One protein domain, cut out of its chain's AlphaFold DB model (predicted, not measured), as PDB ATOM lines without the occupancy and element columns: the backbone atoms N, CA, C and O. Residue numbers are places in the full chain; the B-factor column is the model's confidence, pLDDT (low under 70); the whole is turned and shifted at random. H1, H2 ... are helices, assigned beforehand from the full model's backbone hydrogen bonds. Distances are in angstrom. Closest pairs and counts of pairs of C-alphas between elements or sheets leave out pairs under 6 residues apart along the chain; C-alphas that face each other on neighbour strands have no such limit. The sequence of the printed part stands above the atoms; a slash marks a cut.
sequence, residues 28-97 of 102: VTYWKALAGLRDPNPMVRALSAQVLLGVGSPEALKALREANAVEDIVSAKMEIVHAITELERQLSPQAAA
ATOM      1  N   VAL A  28     -14.114 -27.670   3.514       62.75
ATOM      2  CA  VAL A  28     -13.200 -26.988   4.444       62.75
ATOM      3  C   VAL A  28     -13.339 -25.468   4.384       62.75
ATOM      4  O   VAL A  28     -13.229 -24.795   5.409       62.75
ATOM      5  N   THR A  29     -13.596 -24.912   3.200       80.38
ATOM      6  CA  THR A  29     -13.813 -23.471   3.034       80.38
ATOM      7  C   THR A  29     -15.191 -23.032   3.526       80.38
ATOM      8  O   THR A  29     -15.299 -21.935   4.064       80.38
ATOM      9  N   TYR A  30     -16.216 -23.887   3.431       86.25
ATOM     10  CA  TYR A  30     -17.577 -23.564   3.869       86.25
ATOM     11  C   TYR A  30     -17.689 -23.351   5.383       86.25
ATOM     12  O   TYR A  30     -18.133 -22.292   5.825       86.25
ATOM     13  N   TRP A  31     -17.233 -24.308   6.203       87.81
ATOM     14  CA  TRP A  31     -17.317 -24.147   7.662       87.81
ATOM     15  C   TRP A  31     -16.429 -23.008   8.173       87.81
ATOM     16  O   TRP A  31     -16.795 -22.327   9.131       87.81
ATOM     17  N   LYS A  32     -15.285 -22.757   7.517       91.88
ATOM     18  CA  LYS A  32     -14.428 -21.605   7.825       91.88
ATOM     19  C   LYS A  32     -15.129 -20.289   7.532       91.88
ATOM     20  O   LYS A  32     -15.032 -19.377   8.344       91.88
ATOM     21  N   ALA A  33     -15.844 -20.196   6.416       93.31
ATOM     22  CA  ALA A  33     -16.598 -19.000   6.076       93.31
ATOM     23  C   ALA A  33     -17.764 -18.771   7.053       93.31
ATOM     24  O   ALA A  33     -17.965 -17.652   7.512       93.31
ATOM     25  N   LEU A  34     -18.468 -19.827   7.481       94.12
ATOM     26  CA  LEU A  34     -19.481 -19.703   8.538       94.12
ATOM     27  C   LEU A  34     -18.893 -19.145   9.842       94.12
ATOM     28  O   LEU A  34     -19.480 -18.252  10.450       94.12
ATOM     29  N   ALA A  35     -17.727 -19.640  10.263       94.38
ATOM     30  CA  ALA A  35     -17.036 -19.115  11.440       94.38
ATOM     31  C   ALA A  35     -16.564 -17.664  11.233       94.38
ATOM     32  O   ALA A  35     -16.681 -16.835  12.135       94.38
ATOM     33  N   GLY A  36     -16.072 -17.346  10.034       96.12
ATOM     34  CA  GLY A  36     -15.532 -16.037   9.688       96.12
ATOM     35  C   GLY A  36     -16.567 -14.910   9.657       96.12
ATOM     36  O   GLY A  36     -16.190 -13.760   9.851       96.12
ATOM     37  N   LEU A  37     -17.869 -15.206   9.540       96.00
ATOM     38  CA  LEU A  37     -18.940 -14.212   9.723       96.00
ATOM     39  C   LEU A  37     -18.976 -13.596  11.133       96.00
ATOM     40  O   LEU A  37     -19.587 -12.549  11.320       96.00
ATOM     41  N   ARG A  38     -18.335 -14.222  12.127       94.75
ATOM     42  CA  ARG A  38     -18.234 -13.706  13.505       94.75
ATOM     43  C   ARG A  38     -16.837 -13.206  13.860       94.75
ATOM     44  O   ARG A  38     -16.568 -12.922  15.024       94.75
ATOM     45  N   ASP A  39     -15.938 -13.127  12.883       97.25
ATOM     46  CA  ASP A  39     -14.577 -12.660  13.119       97.25
ATOM     47  C   ASP A  39     -14.581 -11.178  13.541       97.25
ATOM     48  O   ASP A  39     -15.352 -10.386  12.986       97.25
ATOM     49  N   PRO A  40     -13.744 -10.761  14.510       94.50
ATOM     50  CA  PRO A  40     -13.654  -9.358  14.914       94.50
ATOM     51  C   PRO A  40     -13.246  -8.431  13.761       94.50
ATOM     52  O   PRO A  40     -13.643  -7.263  13.742       94.50
ATOM     53  N   ASN A  41     -12.492  -8.931  12.781       95.69
ATOM     54  CA  ASN A  41     -12.071  -8.157  11.629       95.69
ATOM     55  C   ASN A  41     -13.208  -8.056  10.588       95.69
ATOM     56  O   ASN A  41     -13.593  -9.068   9.994       95.69
ATOM     57  N   PRO A  42     -13.709  -6.843  10.276       94.50
ATOM     58  CA  PRO A  42     -14.777  -6.659   9.290       94.50
ATOM     59  C   PRO A  42     -14.400  -7.150   7.886       94.50
ATOM     60  O   PRO A  42     -15.270  -7.605   7.147       94.50
ATOM     61  N   MET A  43     -13.112  -7.132   7.526       95.25
ATOM     62  CA  MET A  43     -12.647  -7.682   6.249       95.25
ATOM     63  C   MET A  43     -12.832  -9.198   6.181       95.25
ATOM     64  O   MET A  43     -13.173  -9.729   5.127       95.25
ATOM     65  N   VAL A  44     -12.634  -9.908   7.295       95.88
ATOM     66  CA  VAL A  44     -12.824 -11.364   7.343       95.88
ATOM     67  C   VAL A  44     -14.306 -11.708   7.219       95.88
ATOM     68  O   VAL A  44     -14.647 -12.639   6.487       95.88
ATOM     69  N   ARG A  45     -15.194 -10.926   7.843       97.12
ATOM     70  CA  ARG A  45     -16.649 -11.093   7.693       97.12
ATOM     71  C   ARG A  45     -17.102 -10.871   6.248       97.12
ATOM     72  O   ARG A  45     -17.806 -11.715   5.700       97.12
ATOM     73  N   ALA A  46     -16.617  -9.806   5.607       95.94
ATOM     74  CA  ALA A  46     -16.867  -9.517   4.194       95.94
ATOM     75  C   ALA A  46     -16.403 -10.654   3.265       95.94
ATOM     76  O   ALA A  46     -17.183 -11.171   2.467       95.94
ATOM     77  N   LEU A  47     -15.152 -11.107   3.409       95.62
ATOM     78  CA  LEU A  47     -14.613 -12.216   2.613       95.62
ATOM     79  C   LEU A  47     -15.387 -13.517   2.844       95.62
ATOM     80  O   LEU A  47     -15.637 -14.275   1.909       95.62
ATOM     81  N   SER A  48     -15.803 -13.764   4.083       96.19
ATOM     82  CA  SER A  48     -16.623 -14.924   4.424       96.19
ATOM     83  C   SER A  48     -17.974 -14.882   3.719       96.19
ATOM     84  O   SER A  48     -18.424 -15.908   3.210       96.19
ATOM     85  N   ALA A  49     -18.588 -13.701   3.614       96.12
ATOM     86  CA  ALA A  49     -19.829 -13.535   2.874       96.12
ATOM     87  C   ALA A  49     -19.674 -13.854   1.381       96.12
ATOM     88  O   ALA A  49     -20.505 -14.568   0.820       96.12
ATOM     89  N   GLN A  50     -18.573 -13.424   0.759       94.75
ATOM     90  CA  GLN A  50     -18.269 -13.749  -0.640       94.75
ATOM     91  C   GLN A  50     -18.047 -15.252  -0.859       94.75
ATOM     92  O   GLN A  50     -18.531 -15.819  -1.839       94.75
ATOM     93  N   VAL A  51     -17.352 -15.925   0.065       94.12
ATOM     94  CA  VAL A  51     -17.157 -17.382  -0.009       94.12
ATOM     95  C   VAL A  51     -18.493 -18.117   0.103       94.12
ATOM     96  O   VAL A  51     -18.746 -19.039  -0.669       94.12
ATOM     97  N   LEU A  52     -19.353 -17.707   1.037       93.44
ATOM     98  CA  LEU A  52     -20.676 -18.303   1.236       93.44
ATOM     99  C   LEU A  52     -21.601 -18.084   0.036       93.44
ATOM    100  O   LEU A  52     -22.312 -19.010  -0.355       93.44
ATOM    101  N   LEU A  53     -21.537 -16.908  -0.589       92.12
ATOM    102  CA  LEU A  53     -22.210 -16.639  -1.856       92.12
ATOM    103  C   LEU A  53     -21.776 -17.637  -2.941       92.12
ATOM    104  O   LEU A  53     -22.623 -18.235  -3.596       92.12
ATOM    105  N   GLY A  54     -20.470 -17.868  -3.100       90.06
ATOM    106  CA  GLY A  54     -19.949 -18.821  -4.087       90.06
ATOM    107  C   GLY A  54     -20.352 -20.279  -3.836       90.06
ATOM    108  O   GLY A  54     -20.311 -21.089  -4.760       90.06
ATOM    109  N   VAL A  55     -20.748 -20.624  -2.606       89.19
ATOM    110  CA  VAL A  55     -21.272 -21.958  -2.271       89.19
ATOM    111  C   VAL A  55     -22.732 -22.121  -2.696       89.19
ATOM    112  O   VAL A  55     -23.121 -23.229  -3.057       89.19
ATOM    113  N   GLY A  56     -23.532 -21.050  -2.694       85.44
ATOM    114  CA  GLY A  56     -24.867 -21.092  -3.297       85.44
ATOM    115  C   GLY A  56     -25.908 -21.912  -2.525       85.44
ATOM    116  O   GLY A  56     -26.862 -22.383  -3.138       85.44
ATOM    117  N   SER A  57     -25.734 -22.152  -1.216       89.62
ATOM    118  CA  SER A  57     -26.644 -23.019  -0.446       89.62
ATOM    119  C   SER A  57     -27.704 -22.244   0.359       89.62
ATOM    120  O   SER A  57     -27.442 -21.133   0.834       89.62
ATOM    121  N   PRO A  58     -28.897 -22.825   0.592       89.12
ATOM    122  CA  PRO A  58     -29.903 -22.237   1.482       89.12
ATOM    123  C   PRO A  58     -29.395 -21.996   2.912       89.12
ATOM    124  O   PRO A  58     -29.779 -21.026   3.568       89.12
ATOM    125  N   GLU A  59     -28.504 -22.855   3.406       91.19
ATOM    126  CA  GLU A  59     -27.886 -22.712   4.726       91.19
ATOM    127  C   GLU A  59     -26.949 -21.499   4.783       91.19
ATOM    128  O   GLU A  59     -26.941 -20.782   5.787       91.19
ATOM    129  N   ALA A  60     -26.211 -21.225   3.699       92.38
ATOM    130  CA  ALA A  60     -25.385 -20.029   3.567       92.38
ATOM    131  C   ALA A  60     -26.242 -18.759   3.656       92.38
ATOM    132  O   ALA A  60     -25.915 -17.836   4.405       92.38
ATOM    133  N   LEU A  61     -27.387 -18.746   2.963       94.50
ATOM    134  CA  LEU A  61     -28.339 -17.636   3.003       94.50
ATOM    135  C   LEU A  61     -28.858 -17.384   4.427       94.50
ATOM    136  O   LEU A  61     -28.918 -16.237   4.876       94.50
ATOM    137  N   LYS A  62     -29.198 -18.447   5.168       94.81
ATOM    138  CA  LYS A  62     -29.623 -18.319   6.567       94.81
ATOM    139  C   LYS A  62     -28.524 -17.693   7.433       94.81
ATOM    140  O   LYS A  62     -28.803 -16.740   8.159       94.81
ATOM    141  N   ALA A  63     -27.290 -18.187   7.332       95.06
ATOM    142  CA  ALA A  63     -26.165 -17.675   8.112       95.06
ATOM    143  C   ALA A  63     -25.867 -16.194   7.815       95.06
ATOM    144  O   ALA A  63     -25.604 -15.413   8.729       95.06
ATOM    145  N   LEU A  64     -25.967 -15.784   6.549       96.31
ATOM    146  CA  LEU A  64     -25.772 -14.393   6.142       96.31
ATOM    147  C   LEU A  64     -26.853 -13.463   6.698       96.31
ATOM    148  O   LEU A  64     -26.537 -12.365   7.150       96.31
ATOM    149  N   ARG A  65     -28.119 -13.901   6.726       97.19
ATOM    150  CA  ARG A  65     -29.214 -13.129   7.337       97.19
ATOM    151  C   ARG A  65     -29.002 -12.919   8.836       97.19
ATOM    152  O   ARG A  65     -29.221 -11.812   9.323       97.19
ATOM    153  N   GLU A  66     -28.547 -13.949   9.549       96.25
ATOM    154  CA  GLU A  66     -28.189 -13.838  10.970       96.25
ATOM    155  C   GLU A  66     -27.032 -12.851  11.183       96.25
ATOM    156  O   GLU A  66     -27.103 -12.015  12.081       96.25
ATOM    157  N   ALA A  67     -26.001 -12.891  10.332       95.44
ATOM    158  CA  ALA A  67     -24.881 -11.952  10.401       95.44
ATOM    159  C   ALA A  67     -25.311 -10.500  10.115       95.44
ATOM    160  O   ALA A  67     -24.936  -9.594  10.854       95.44
ATOM    161  N   ASN A  68     -26.151 -10.269   9.101       97.31
ATOM    162  CA  ASN A  68     -26.646  -8.931   8.758       97.31
ATOM    163  C   ASN A  68     -27.442  -8.269   9.895       97.31
ATOM    164  O   ASN A  68     -27.402  -7.048  10.050       97.31
ATOM    165  N   ALA A  69     -28.175  -9.063  10.680       96.62
ATOM    166  CA  ALA A  69     -29.017  -8.560  11.763       96.62
ATOM    167  C   ALA A  69     -28.218  -7.889  12.893       96.62
ATOM    168  O   ALA A  69     -28.770  -7.050  13.603       96.62
ATOM    169  N   VAL A  70     -26.942  -8.252  13.054       95.81
ATOM    170  CA  VAL A  70     -26.062  -7.764  14.130       95.81
ATOM    171  C   VAL A  70     -24.833  -7.016  13.603       95.81
ATOM    172  O   VAL A  70     -23.985  -6.607  14.388       95.81
ATOM    173  N   GLU A  71     -24.696  -6.863  12.281       95.25
ATOM    174  CA  GLU A  71     -23.574  -6.148  11.673       95.25
ATOM    175  C   GLU A  71     -23.809  -4.633  11.671       95.25
ATOM    176  O   GLU A  71     -24.760  -4.127  11.057       95.25
ATOM    177  N   ASP A  72     -22.858  -3.916  12.267       94.56
ATOM    178  CA  ASP A  72     -22.859  -2.456  12.372       94.56
ATOM    179  C   ASP A  72     -21.825  -1.794  11.448       94.56
ATOM    180  O   ASP A  72     -21.945  -0.614  11.113       94.56
ATOM    181  N   ILE A  73     -20.805  -2.533  10.996       96.38
ATOM    182  CA  ILE A  73     -19.761  -1.985  10.132       96.38
ATOM    183  C   ILE A  73     -20.256  -1.939   8.690       96.38
ATOM    184  O   ILE A  73     -20.442  -2.968   8.044       96.38
ATOM    185  N   VAL A  74     -20.395  -0.720   8.161       94.19
ATOM    186  CA  VAL A  74     -20.946  -0.442   6.823       94.19
ATOM    187  C   VAL A  74     -20.293  -1.283   5.724       94.19
ATOM    188  O   VAL A  74     -21.005  -1.862   4.909       94.19
ATOM    189  N   SER A  75     -18.960  -1.391   5.700       91.50
ATOM    190  CA  SER A  75     -18.250  -2.142   4.656       91.50
ATOM    191  C   SER A  75     -18.572  -3.638   4.677       91.50
ATOM    192  O   SER A  75     -18.868  -4.210   3.632       91.50
ATOM    193  N   ALA A  76     -18.578  -4.267   5.854       93.06
ATOM    194  CA  ALA A  76     -18.953  -5.673   5.993       93.06
ATOM    195  C   ALA A  76     -20.446  -5.886   5.695       93.06
ATOM    196  O   ALA A  76     -20.811  -6.837   5.007       93.06
ATOM    197  N   LYS A  77     -21.302  -4.961   6.141       96.00
ATOM    198  CA  LYS A  77     -22.748  -5.013   5.918       96.00
ATOM    199  C   LYS A  77     -23.113  -4.978   4.438       96.00
ATOM    200  O   LYS A  77     -23.958  -5.755   4.010       96.00
ATOM    201  N   MET A  78     -22.459  -4.117   3.656       96.81
ATOM    202  CA  MET A  78     -22.662  -4.031   2.206       96.81
ATOM    203  C   MET A  78     -22.397  -5.371   1.515       96.81
ATOM    204  O   MET A  78     -23.223  -5.831   0.729       96.81
ATOM    205  N   GLU A  79     -21.289  -6.030   1.856       96.31
ATOM    206  CA  GLU A  79     -20.915  -7.327   1.281       96.31
ATOM    207  C   GLU A  79     -21.877  -8.444   1.709       96.31
ATOM    208  O   GLU A  79     -22.281  -9.267   0.888       96.31
ATOM    209  N   ILE A  80     -22.308  -8.444   2.975       96.94
ATOM    210  CA  ILE A  80     -23.295  -9.404   3.481       96.94
ATOM    211  C   ILE A  80     -24.648  -9.219   2.772       96.94
ATOM    212  O   ILE A  80     -25.239 -10.198   2.324       96.94
ATOM    213  N   VAL A  81     -25.136  -7.983   2.625       97.81
ATOM    214  CA  VAL A  81     -26.403  -7.686   1.930       97.81
ATOM    215  C   VAL A  81     -26.333  -8.056   0.448       97.81
ATOM    216  O   VAL A  81     -27.288  -8.626  -0.087       97.81
ATOM    217  N   HIS A  82     -25.203  -7.781  -0.208       96.75
ATOM    218  CA  HIS A  82     -24.971  -8.197  -1.588       96.75
ATOM    219  C   HIS A  82     -25.030  -9.727  -1.721       96.75
ATOM    220  O   HIS A  82     -25.764 -10.242  -2.564       96.75
ATOM    221  N   ALA A  83     -24.343 -10.456  -0.835       96.12
ATOM    222  CA  ALA A  83     -24.371 -11.916  -0.810       96.12
ATOM    223  C   ALA A  83     -25.784 -12.482  -0.577       96.12
ATOM    224  O   ALA A  83     -26.171 -13.431  -1.252       96.12
ATOM    225  N   ILE A  84     -26.571 -11.889   0.329       96.88
ATOM    226  CA  ILE A  84     -27.972 -12.282   0.569       96.88
ATOM    227  C   ILE A  84     -28.802 -12.113  -0.702       96.88
ATOM    228  O   ILE A  84     -29.440 -13.067  -1.137       96.88
ATOM    229  N   THR A  85     -28.767 -10.923  -1.303       95.69
ATOM    230  CA  THR A  85     -29.559 -10.593  -2.500       95.69
ATOM    231  C   THR A  85     -29.267 -11.564  -3.641       95.69
ATOM    232  O   THR A  85     -30.175 -12.075  -4.296       95.69
ATOM    233  N   GLU A  86     -27.988 -11.847  -3.875       94.56
ATOM    234  CA  GLU A  86     -27.577 -12.718  -4.967       94.56
ATOM    235  C   GLU A  86     -27.906 -14.194  -4.683       94.56
ATOM    236  O   GLU A  86     -28.380 -14.895  -5.577       94.56
ATOM    237  N   LEU A  87     -27.756 -14.667  -3.440       92.19
ATOM    238  CA  LEU A  87     -28.193 -16.015  -3.066       92.19
ATOM    239  C   LEU A  87     -29.709 -16.186  -3.183       92.19
ATOM    240  O   LEU A  87     -30.174 -17.222  -3.647       92.19
ATOM    241  N   GLU A  88     -30.495 -15.182  -2.798       92.56
ATOM    242  CA  GLU A  88     -31.948 -15.195  -2.989       92.56
ATOM    243  C   GLU A  88     -32.312 -15.307  -4.470       92.56
ATOM    244  O   GLU A  88     -33.195 -16.085  -4.832       92.56
ATOM    245  N   ARG A  89     -31.595 -14.586  -5.341       90.06
ATOM    246  CA  ARG A  89     -31.770 -14.672  -6.795       90.06
ATOM    247  C   ARG A  89     -31.431 -16.063  -7.332       90.06
ATOM    248  O   ARG A  89     -32.169 -16.576  -8.169       90.06
ATOM    249  N   GLN A  90     -30.340 -16.667  -6.860       87.56
ATOM    250  CA  GLN A  90     -29.900 -18.006  -7.273       87.56
ATOM    251  C   GLN A  90     -30.853 -19.110  -6.805       87.56
ATOM    252  O   GLN A  90     -31.114 -20.054  -7.546       87.56
ATOM    253  N   LEU A  91     -31.375 -18.989  -5.583       85.38
ATOM    254  CA  LEU A  91     -32.255 -19.980  -4.963       85.38
ATOM    255  C   LEU A  91     -33.735 -19.787  -5.329       85.38
ATOM    256  O   LEU A  91     -34.561 -20.637  -4.993       85.38
ATOM    257  N   SER A  92     -34.093 -18.687  -5.997       83.69
ATOM    258  CA  SER A  92     -35.474 -18.429  -6.401       83.69
ATOM    259  C   SER A  92     -35.899 -19.305  -7.595       83.69
ATOM    260  O   SER A  92     -35.266 -19.253  -8.654       83.69
ATOM    261  N   PRO A  93     -37.035 -20.031  -7.501       64.00
ATOM    262  CA  PRO A  93     -37.599 -20.802  -8.614       64.00
ATOM    263  C   PRO A  93     -37.973 -19.954  -9.840       64.00
ATOM    264  O   PRO A  93     -38.027 -20.474 -10.953       64.00
ATOM    265  N   GLN A  94     -38.230 -18.649  -9.666       55.84
ATOM    266  CA  GLN A  94     -38.608 -17.766 -10.776       55.84
ATOM    267  C   GLN A  94     -37.501 -17.611 -11.834       55.84
ATOM    268  O   GLN A  94     -37.822 -17.374 -12.995       55.84
ATOM    269  N   ALA A  95     -36.221 -17.783 -11.476       51.97
ATOM    270  CA  ALA A  95     -35.123 -17.743 -12.446       51.97
ATOM    271  C   ALA A  95     -35.130 -18.957 -13.395       51.97
ATOM    272  O   ALA A  95     -34.753 -18.825 -14.557       51.97
ATOM    273  N   ALA A  96     -35.604 -20.117 -12.924       53.28
ATOM    274  CA  ALA A  96     -35.763 -21.316 -13.746       53.28
ATOM    275  C   ALA A  96     -37.008 -21.235 -14.649       53.28
ATOM    276  O   ALA A  96     -36.965 -21.659 -15.798       53.28
ATOM    277  N   ALA A  97     -38.098 -20.631 -14.165       57.16
ATOM    278  CA  ALA A  97     -39.357 -20.526 -14.909       57.16
ATOM    279  C   ALA A  97     -39.313 -19.562 -16.117       57.16
ATOM    280  O   ALA A  97     -40.169 -19.645 -16.991       57.16
TER     281      ALA A  97
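What this domain is: This is residues 28 to 97 of the 102 residues of an uncharacterized protein of Candidatus Omnitrophica bacterium (UniProt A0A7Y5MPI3). Three helices, H2, H3 and H4, pack side by side as a small up-and-down bundle, each running against the one before it, with their centres in a triangle. H1 packs slantwise on H2, and residues 92 to 97, with the short H5, stick out as a tail beyond the end of H4. The printed part has 70 residues with five named helices, H1 to H5 in order, and no named strand: all helix. It is compact, with a radius of gyration of the C-alphas of 11.6 A, and spans 41 by 27 by 15 A.

How they stand to each other: H1, residues 28 to 36, touches the hub H2, residues 42 to 55, at a steep tilt of 40 degrees, opposite ways; their closest C-alphas, Ala 33 and Ser 48, are 4.4 A apart. H3, residues 58 to 70, touches H2 with residues 60 to 64 alone, closest at the C-alphas of Leu 52 and Ala 60, 5.5 A. H4, residues 74 to 91, touches H2 at a shallow tilt of 8 degrees, the same way, with the C-alphas of Ala 46 and Ala 76 closest at 4.7 A. H3 and H4 form a helical hairpin at 27 degrees; the closest C-alphas, Leu 61 and Ile 84, are 5.9 A apart. H1 and H4 are apart. Every O i to N i+4 pair is within hydrogen-bond range in H2, against 4 of 5 in H1, 8 of 9 in H3 and 13 of 14 in H4.

Where its parts are: H1 begins at C-alpha 28 (-13.200, -26.988, 4.444). H2 measures 20.2 A, H3 19.6 A and H4 25.5 A. H5, residues 94 to 97, ends at C-alpha 97 (-39.357, -20.526, -14.909).

The domain as a whole: The C-alphas of Pro 40 and Ala 97, the two farthest apart, are 40.9 A apart. The printed part has no cut, and its four links are tight. The pLDDT is under 70 at residue 28 and residues 93 to 97.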